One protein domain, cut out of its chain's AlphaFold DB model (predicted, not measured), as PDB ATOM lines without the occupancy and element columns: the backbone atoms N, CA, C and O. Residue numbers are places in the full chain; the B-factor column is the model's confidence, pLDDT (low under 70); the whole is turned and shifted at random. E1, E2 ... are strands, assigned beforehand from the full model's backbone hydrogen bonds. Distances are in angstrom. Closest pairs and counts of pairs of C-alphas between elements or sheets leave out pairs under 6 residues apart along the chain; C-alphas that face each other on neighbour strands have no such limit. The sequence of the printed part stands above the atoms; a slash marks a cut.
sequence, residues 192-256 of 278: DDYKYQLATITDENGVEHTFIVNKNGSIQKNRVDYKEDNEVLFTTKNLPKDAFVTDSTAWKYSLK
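Overview. This is residues 192 to 256 of the 278 residues of an uncharacterized protein of Lachnospiraceae bacterium OF11-28 (UniProt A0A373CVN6). With little regular structure, two strand hairpins, the longer E1 and E2 and the smaller E3 and E4, come together near Tyr 196, and the unnamed stretch 236 to 256 folds back from the smaller towards the longer. The printed part has 65 residues, 23 in named strands, E1 to E4 in chain order, with no named helix: all strand, two antiparallel two-stranded sheets. It is compact, radius of gyration of the C-alphas 12.2 A, spanning 38 by 27 by 17 A.

Along the chain. E1, residues 196 to 202, begins at C-alpha (179.228, 274.087, 290.160) and is 19.8 A long. E2, 208 to 214, is 19.3 A; E3, 225 to 228, 9.8 A; E4, 231 to 235, 10.9 A, ending at (171.790, 281.402, 294.311).

Arrangement. Hairpin E1 and E2 is antiparallel at 155 degrees, with N 199 and O 211 2.9 A apart, within hydrogen-bond range. Residues 212 to 213 of E2 pair antiparallel with 219 to 220. Hairpin E3 and E4 is antiparallel at 149 degrees, with N 226 and O 234 3.0 A apart, within range. The closest C-alphas of E1 and E3, Tyr 196 and Tyr 226, are 6.9 A apart. E2 is apart from E3 and E4.

Size, cuts and confidence. The farthest C-alphas, Asn 205 and Asn 230, are 38.7 A apart. The printed part has no cut, no link is long, and no printed residue is under 70 in pLDDT.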
ATOM      1  N   ASP A 192     183.043 268.097 290.891       93.25
ATOM      2  CA  ASP A 192     182.984 266.722 290.401       93.25
ATOM      3  C   ASP A 192     181.536 266.250 290.258       93.25
ATOM      4  O   ASP A 192     181.102 265.937 289.146       93.25
ATOM      5  N   ASP A 193     180.747 266.348 291.328       92.25
ATOM      6  CA  ASP A 193     179.346 265.922 291.337       92.25
ATOM      7  C   ASP A 193     178.496 266.802 290.411       92.25
ATOM      8  O   ASP A 193     177.907 266.332 289.435       92.25
ATOM      9  N   TYR A 194     178.534 268.116 290.641       94.50
ATOM     10  CA  TYR A 194     177.674 269.091 289.969       94.50
ATOM     11  C   TYR A 194     178.467 270.009 289.037       94.50
ATOM     12  O   TYR A 194     179.684 270.168 289.145       94.50
ATOM     13  N   LYS A 195     177.788 270.696 288.111       95.25
ATOM     14  CA  LYS A 195     178.420 271.711 287.249       95.25
ATOM     15  C   LYS A 195     179.162 272.796 288.038       95.25
ATOM     16  O   LYS A 195     180.166 273.324 287.540       95.25
ATOM     17  N   TYR A 196     178.650 273.134 289.221       96.12
ATOM     18  CA  TYR A 196     179.228 274.087 290.160       96.12
ATOM     19  C   TYR A 196     179.115 273.563 291.590       96.12
ATOM     20  O   TYR A 196     178.050 273.094 291.970       96.12
ATOM     21  N   GLN A 197     180.169 273.711 292.384       96.06
ATOM     22  CA  GLN A 197     180.171 273.372 293.808       96.06
ATOM     23  C   GLN A 197     180.913 274.443 294.607       96.06
ATOM     24  O   GLN A 197     181.706 275.224 294.058       96.06
ATOM     25  N   LEU A 198     180.636 274.481 295.906       95.69
ATOM     26  CA  LEU A 198     181.373 275.298 296.859       95.69
ATOM     27  C   LEU A 198     182.670 274.596 297.258       95.69
ATOM     28  O   LEU A 198     182.688 273.386 297.441       95.69
ATOM     29  N   ALA A 199     183.747 275.360 297.405       96.06
ATOM     30  CA  ALA A 199     185.003 274.897 297.982       96.06
ATOM     31  C   ALA A 199     185.466 275.906 299.030       96.06
ATOM     32  O   ALA A 199     185.631 277.087 298.711       96.06
ATOM     33  N   THR A 200     185.703 275.440 300.252       96.19
ATOM     34  CA  THR A 200     186.146 276.284 301.366       96.19
ATOM     35  C   THR A 200     187.574 275.929 301.736       96.19
ATOM     36  O   THR A 200     187.882 274.769 301.984       96.19
ATOM     37  N   ILE A 201     188.450 276.933 301.757       96.56
ATOM     38  CA  ILE A 201     189.847 276.793 302.175       96.56
ATOM     39  C   ILE A 201     190.060 277.639 303.422       96.56
ATOM     40  O   ILE A 201     189.839 278.849 303.386       96.56
ATOM     41  N   THR A 202     190.543 277.022 304.493       95.38
ATOM     42  CA  THR A 202     191.008 277.734 305.685       95.38
ATOM     43  C   THR A 202     192.460 278.164 305.492       95.38
ATOM     44  O   THR A 202     193.312 277.352 305.127       95.38
ATOM     45  N   ASP A 203     192.748 279.448 305.692       93.12
ATOM     46  CA  ASP A 203     194.110 279.971 305.614       93.12
ATOM     47  C   ASP A 203     194.915 279.750 306.906       93.12
ATOM     48  O   ASP A 203     194.414 279.248 307.911       93.12
ATOM     49  N   GLU A 204     196.192 280.133 306.879       89.62
ATOM     50  CA  GLU A 204     197.131 279.980 308.001       89.62
ATOM     51  C   GLU A 204     196.689 280.711 309.285       89.62
ATOM     52  O   GLU A 204     197.156 280.374 310.371       89.62
ATOM     53  N   ASN A 205     195.791 281.698 309.183       91.44
ATOM     54  CA  ASN A 205     195.248 282.441 310.322       91.44
ATOM     55  C   ASN A 205     193.906 281.872 310.810       91.44
ATOM     56  O   ASN A 205     193.284 282.461 311.695       91.44
ATOM     57  N   GLY A 206     193.441 280.760 310.236       92.38
ATOM     58  CA  GLY A 206     192.152 280.159 310.568       92.38
ATOM     59  C   GLY A 206     190.957 280.835 309.892       92.38
ATOM     60  O   GLY A 206     189.826 280.583 310.298       92.38
ATOM     61  N   VAL A 207     191.175 281.695 308.889       94.44
ATOM     62  CA  VAL A 207     190.080 282.360 308.167       94.44
ATOM     63  C   VAL A 207     189.610 281.473 307.022       94.44
ATOM     64  O   VAL A 207     190.414 281.029 306.202       94.44
ATOM     65  N   GLU A 208     188.305 281.228 306.953       95.81
ATOM     66  CA  GLU A 208     187.684 280.455 305.880       95.81
ATOM     67  C   GLU A 208     187.416 281.318 304.644       95.81
ATOM     68  O   GLU A 208     186.847 282.405 304.721       95.81
ATOM     69  N   HIS A 209     187.792 280.796 303.478       96.94
ATOM     70  CA  HIS A 209     187.557 281.421 302.180       96.94
ATOM     71  C   HIS A 209     186.739 280.479 301.305       96.94
ATOM     72  O   HIS A 209     187.254 279.471 300.817       96.94
ATOM     73  N   THR A 210     185.470 280.821 301.080       97.00
ATOM     74  CA  THR A 210     184.546 280.012 300.272       97.00
ATOM     75  C   THR A 210     184.496 280.509 298.832       97.00
ATOM     76  O   THR A 210     184.254 281.686 298.564       97.00
ATOM     77  N   PHE A 211     184.692 279.600 297.884       97.44
ATOM     78  CA  PHE A 211     184.680 279.851 296.447       97.44
ATOM     79  C   PHE A 211     183.581 279.045 295.765       97.44
ATOM     80  O   PHE A 211     183.248 277.949 296.195       97.44
ATOM     81  N   ILE A 212     183.088 279.553 294.636       97.31
ATOM     82  CA  ILE A 212     182.239 278.789 293.718       97.31
ATOM     83  C   ILE A 212     183.118 278.313 292.565       97.31
ATOM     84  O   ILE A 212     183.727 279.133 291.873       97.31
ATOM     85  N   VAL A 213     183.177 277.007 292.328       97.81
ATOM     86  CA  VAL A 213     184.092 276.381 291.364       97.81
ATOM     87  C   VAL A 213     183.295 275.551 290.363       97.81
ATOM     88  O   VAL A 213     182.294 274.951 290.727       97.81
ATOM     89  N   ASN A 214     183.698 275.536 289.089       97.88
ATOM     90  CA  ASN A 214     183.071 274.691 288.059       97.88
ATOM     91  C   ASN A 214     183.877 273.406 287.769       97.88
ATOM     92  O   ASN A 214     184.993 273.250 288.265       97.88
ATOM     93  N   LYS A 215     183.379 272.527 286.884       97.38
ATOM     94  CA  LYS A 215     184.095 271.287 286.485       97.38
ATOM     95  C   LYS A 215     185.468 271.498 285.821       97.38
ATOM     96  O   LYS A 215     186.276 270.580 285.734       97.38
ATOM     97  N   ASN A 216     185.778 272.715 285.369       97.19
ATOM     98  CA  ASN A 216     187.099 273.071 284.834       97.19
ATOM     99  C   ASN A 216     188.039 273.673 285.895       97.19
ATOM    100  O   ASN A 216     189.180 274.012 285.579       97.19
ATOM    101  N   GLY A 217     187.564 273.838 287.132       97.38
ATOM    102  CA  GLY A 217     188.279 274.472 288.237       97.38
ATOM    103  C   GLY A 217     188.298 276.000 288.193       97.38
ATOM    104  O   GLY A 217     189.014 276.643 288.962       97.38
ATOM    105  N   SER A 218     187.543 276.614 287.278       98.44
ATOM    106  CA  SER A 218     187.438 278.070 287.202       98.44
ATOM    107  C   SER A 218     186.551 278.603 288.321       98.44
ATOM    108  O   SER A 218     185.441 278.109 288.539       98.44
ATOM    109  N   ILE A 219     187.010 279.675 288.959       98.69
ATOM    110  CA  ILE A 219     186.285 280.373 290.015       98.69
ATOM    111  C   ILE A 219     185.186 281.241 289.398       98.69
ATOM    112  O   ILE A 219     185.422 282.014 288.463       98.69
ATOM    113  N   GLN A 220     183.983 281.130 289.946       97.94
ATOM    114  CA  GLN A 220     182.824 281.919 289.566       97.94
ATOM    115  C   GLN A 220     182.677 283.134 290.489       97.94
ATOM    116  O   GLN A 220     182.998 283.079 291.668       97.94
ATOM    117  N   LYS A 221     182.209 284.252 289.930       95.38
ATOM    118  CA  LYS A 221     182.189 285.565 290.606       95.38
ATOM    119  C   LYS A 221     180.976 286.425 290.249       95.38
ATOM    120  O   LYS A 221     180.974 287.634 290.463       95.38
ATOM    121  N   ASN A 222     179.988 285.820 289.595       95.69
ATOM    122  CA  ASN A 222     178.811 286.522 289.108       95.69
ATOM    123  C   ASN A 222     177.650 286.290 290.074       95.69
ATOM    124  O   ASN A 222     177.520 285.221 290.664       95.69
ATOM    125  N   ARG A 223     176.785 287.295 290.207       95.38
ATOM    126  CA  ARG A 223     175.560 287.208 291.007       95.38
ATOM    127  C   ARG A 223     174.417 286.647 290.170       95.38
ATOM    128  O   ARG A 223     173.710 287.400 289.505       95.38
ATOM    129  N   VAL A 224     174.295 285.327 290.147       95.19
ATOM    130  CA  VAL A 224     173.367 284.570 289.298       95.19
ATOM    131  C   VAL A 224     172.796 283.379 290.063       95.19
ATOM    132  O   VAL A 224     173.202 283.098 291.188       95.19
ATOM    133  N   ASP A 225     171.847 282.681 289.447       94.38
ATOM    134  CA  ASP A 225     171.501 281.338 289.904       94.38
ATOM    135  C   ASP A 225     172.495 280.377 289.261       94.38
ATOM    136  O   ASP A 225     172.640 280.375 288.032       94.38
ATOM    137  N   TYR A 226     173.171 279.577 290.076       94.75
ATOM    138  CA  TYR A 226     173.976 278.472 289.587       94.75
ATOM    139  C   TYR A 226     173.055 277.272 289.427       94.75
ATOM    140  O   TYR A 226     172.340 276.907 290.354       94.75
ATOM    141  N   LYS A 227     173.003 276.730 288.210       93.75
ATOM    142  CA  LYS A 227     172.024 275.715 287.818       93.75
ATOM    143  C   LYS A 227     172.673 274.536 287.113       93.75
ATOM    144  O   LYS A 227     173.641 274.724 286.364       93.75
ATOM    145  N   GLU A 228     172.047 273.382 287.263       92.69
ATOM    146  CA  GLU A 228     172.266 272.162 286.489       92.69
ATOM    147  C   GLU A 228     170.895 271.587 286.120       92.69
ATOM    148  O   GLU A 228     169.971 271.662 286.917       92.69
ATOM    149  N   ASP A 229     170.709 271.159 284.870       92.06
ATOM    150  CA  ASP A 229     169.443 270.585 284.377       92.06
ATOM    151  C   ASP A 229     168.159 271.384 284.703       92.06
ATOM    152  O   ASP A 229     167.062 270.846 284.823       92.06
ATOM    153  N   ASN A 230     168.288 272.718 284.737       88.69
ATOM    154  CA  ASN A 230     167.267 273.714 285.109       88.69
ATOM    155  C   ASN A 230     166.898 273.779 286.599       88.69
ATOM    156  O   ASN A 230     166.131 274.671 286.977       88.69
ATOM    157  N   GLU A 231     167.492 272.939 287.435       91.69
ATOM    158  CA  GLU A 231     167.411 273.018 288.886       91.69
ATOM    159  C   GLU A 231     168.441 274.019 289.428       91.69
ATOM    160  O   GLU A 231     169.523 274.202 288.864       91.69
ATOM    161  N   VAL A 232     168.074 274.756 290.477       92.62
ATOM    162  CA  VAL A 232     168.967 275.724 291.124       92.62
ATOM    163  C   VAL A 232     169.784 274.976 292.162       92.62
ATOM    164  O   VAL A 232     169.222 274.492 293.130       92.62
ATOM    165  N   LEU A 233     171.100 274.930 291.961       92.94
ATOM    166  CA  LEU A 233     172.048 274.378 292.928       92.94
ATOM    167  C   LEU A 233     172.134 275.288 294.160       92.94
ATOM    168  O   LEU A 233     171.948 274.862 295.290       92.94
ATOM    169  N   PHE A 234     172.399 276.570 293.902       93.38
ATOM    170  CA  PHE A 234     172.439 277.651 294.883       93.38
ATOM    171  C   PHE A 234     172.339 279.001 294.159       93.38
ATOM    172  O   PHE A 234     172.632 279.124 292.960       93.38
ATOM    173  N   THR A 235     171.930 280.051 294.877       92.88
ATOM    174  CA  THR A 235     171.790 281.402 294.311       92.88
ATOM    175  C   THR A 235     172.722 282.417 294.964       92.88
ATOM    176  O   THR A 235     172.815 282.530 296.182       92.88
ATOM    177  N   THR A 236     173.387 283.228 294.137       94.00
ATOM    178  CA  THR A 236     174.156 284.406 294.578       94.00
ATOM    179  C   THR A 236     173.462 285.721 294.224       94.00
ATOM    180  O   THR A 236     173.990 286.806 294.488       94.00
ATOM    181  N   LYS A 237     172.262 285.674 293.623       93.06
ATOM    182  CA  LYS A 237     171.519 286.883 293.225       93.06
ATOM    183  C   LYS A 237     171.194 287.780 294.409       93.06
ATOM    184  O   LYS A 237     171.241 289.001 294.262       93.06
ATOM    185  N   ASN A 238     170.921 287.183 295.562       91.75
ATOM    186  CA  ASN A 238     170.485 287.893 296.762       91.75
ATOM    187  C   ASN A 238     171.649 288.519 297.548       91.75
ATOM    188  O   ASN A 238     171.420 289.369 298.403       91.75
ATOM    189  N   LEU A 239     172.897 288.170 297.218       94.19
ATOM    190  CA  LEU A 239     174.078 288.710 297.893       94.19
ATOM    191  C   LEU A 239     174.294 290.211 297.600       94.19
ATOM    192  O   LEU A 239     173.784 290.723 296.600       94.19
ATOM    193  N   PRO A 240     175.076 290.943 298.412       95.19
ATOM    194  CA  PRO A 240     175.473 292.324 298.119       95.19
ATOM    195  C   PRO A 240     176.217 292.478 296.779       95.19
ATOM    196  O   PRO A 240     176.811 291.535 296.261       95.19
ATOM    197  N   LYS A 241     176.225 293.685 296.189       93.81
ATOM    198  CA  LYS A 241     176.932 293.945 294.910       93.81
ATOM    199  C   LYS A 241     178.435 293.668 294.989       93.81
ATOM    200  O   LYS A 241     179.042 293.333 293.980       93.81
ATOM    201  N   ASP A 242     179.003 293.818 296.172       94.69
ATOM    202  CA  ASP A 242     180.408 293.640 296.496       94.69
ATOM    203  C   ASP A 242     180.662 292.338 297.272       94.69
ATOM    204  O   ASP A 242     181.637 292.251 298.006       94.69
ATOM    205  N   ALA A 243     179.807 291.324 297.105       96.25
ATOM    206  CA  ALA A 243     179.879 290.054 297.832       96.25
ATOM    207  C   ALA A 243     181.169 289.246 297.630       96.25
ATOM    208  O   ALA A 243     181.429 288.325 298.395       96.25
ATOM    209  N   PHE A 244     181.965 289.568 296.609       97.62
ATOM    210  CA  PHE A 244     183.188 288.844 296.284       97.62
ATOM    211  C   PHE A 244     184.434 289.678 296.585       97.62
ATOM    212  O   PHE A 244     184.493 290.870 296.270       97.62
ATOM    213  N   VAL A 245     185.462 289.038 297.140       97.88
ATOM    214  CA  VAL A 245     186.771 289.644 297.416       97.88
ATOM    215  C   VAL A 245     187.452 290.070 296.108       97.88
ATOM    216  O   VAL A 245     187.479 289.318 295.128       97.88
ATOM    217  N   THR A 246     188.031 291.275 296.068       96.62
ATOM    218  CA  THR A 246     188.671 291.823 294.848       96.62
ATOM    219  C   THR A 246     190.104 292.326 295.043       96.62
ATOM    220  O   THR A 246     190.832 292.456 294.056       96.62
ATOM    221  N   ASP A 247     190.500 292.557 296.290       95.12
ATOM    222  CA  ASP A 247     191.733 293.196 296.758       95.12
ATOM    223  C   ASP A 247     192.795 292.207 297.274       95.12
ATOM    224  O   ASP A 247     193.972 292.553 297.342       95.12
ATOM    225  N   SER A 248     192.426 290.955 297.546       95.62
ATOM    226  CA  SER A 248     193.387 289.865 297.762       95.62
ATOM    227  C   SER A 248     193.832 289.245 296.436       95.62
ATOM    228  O   SER A 248     193.046 289.150 295.499       95.62
ATOM    229  N   THR A 249     195.085 288.783 296.345       93.75
ATOM    230  CA  THR A 249     195.539 287.981 295.192       93.75
ATOM    231  C   THR A 249     195.091 286.527 295.323       93.75
ATOM    232  O   THR A 249     194.462 286.012 294.403       93.75
ATOM    233  N   ALA A 250     195.379 285.883 296.460       96.06
ATOM    234  CA  ALA A 250     195.044 284.477 296.704       96.06
ATOM    235  C   ALA A 250     193.545 284.277 296.963       96.06
ATOM    236  O   ALA A 250     192.957 283.316 296.493       96.06
ATOM    237  N   TRP A 251     192.888 285.217 297.635       97.94
ATOM    238  CA  TRP A 251     191.479 285.069 298.015       97.94
ATOM    239  C   TRP A 251     190.525 285.770 297.051       97.94
ATOM    240  O   TRP A 251     189.325 285.836 297.292       97.94
ATOM    241  N   LYS A 252     191.035 286.289 295.928       98.12
ATOM    242  CA  LYS A 252     190.217 286.963 294.919       98.12
ATOM    243  C   LYS A 252     189.081 286.061 294.447       98.12
ATOM    244  O   LYS A 252     189.345 284.952 293.984       98.12
ATOM    245  N   TYR A 253     187.864 286.599 294.445       98.00
ATOM    246  CA  TYR A 253     186.615 285.930 294.073       98.00
ATOM    247  C   TYR A 253     186.065 284.908 295.077       98.00
ATOM    248  O   TYR A 253     185.065 284.269 294.764       98.00
ATOM    249  N   SER A 254     186.649 284.788 296.271       97.94
ATOM    250  CA  SER A 254     185.932 284.179 297.398       97.94
ATOM    251  C   SER A 254     184.756 285.063 297.822       97.94
ATOM    252  O   SER A 254     184.733 286.267 297.527       97.94
ATOM    253  N   LEU A 255     183.772 284.468 298.493       96.81
ATOM    254  CA  LEU A 255     182.745 285.198 299.226       96.81
ATOM    255  C   LEU A 255     183.405 286.000 300.354       96.81
ATOM    256  O   LEU A 255     184.323 285.516 301.011       96.81
ATOM    257  N   LYS A 256     182.959 287.242 300.560       96.06
ATOM    258  CA  LYS A 256     183.393 288.036 301.714       96.06
ATOM    259  C   LYS A 256     182.931 287.387 303.018       96.06
ATOM    260  O   LYS A 256     181.907 286.710 303.048       96.06
TER     261      LYS A 256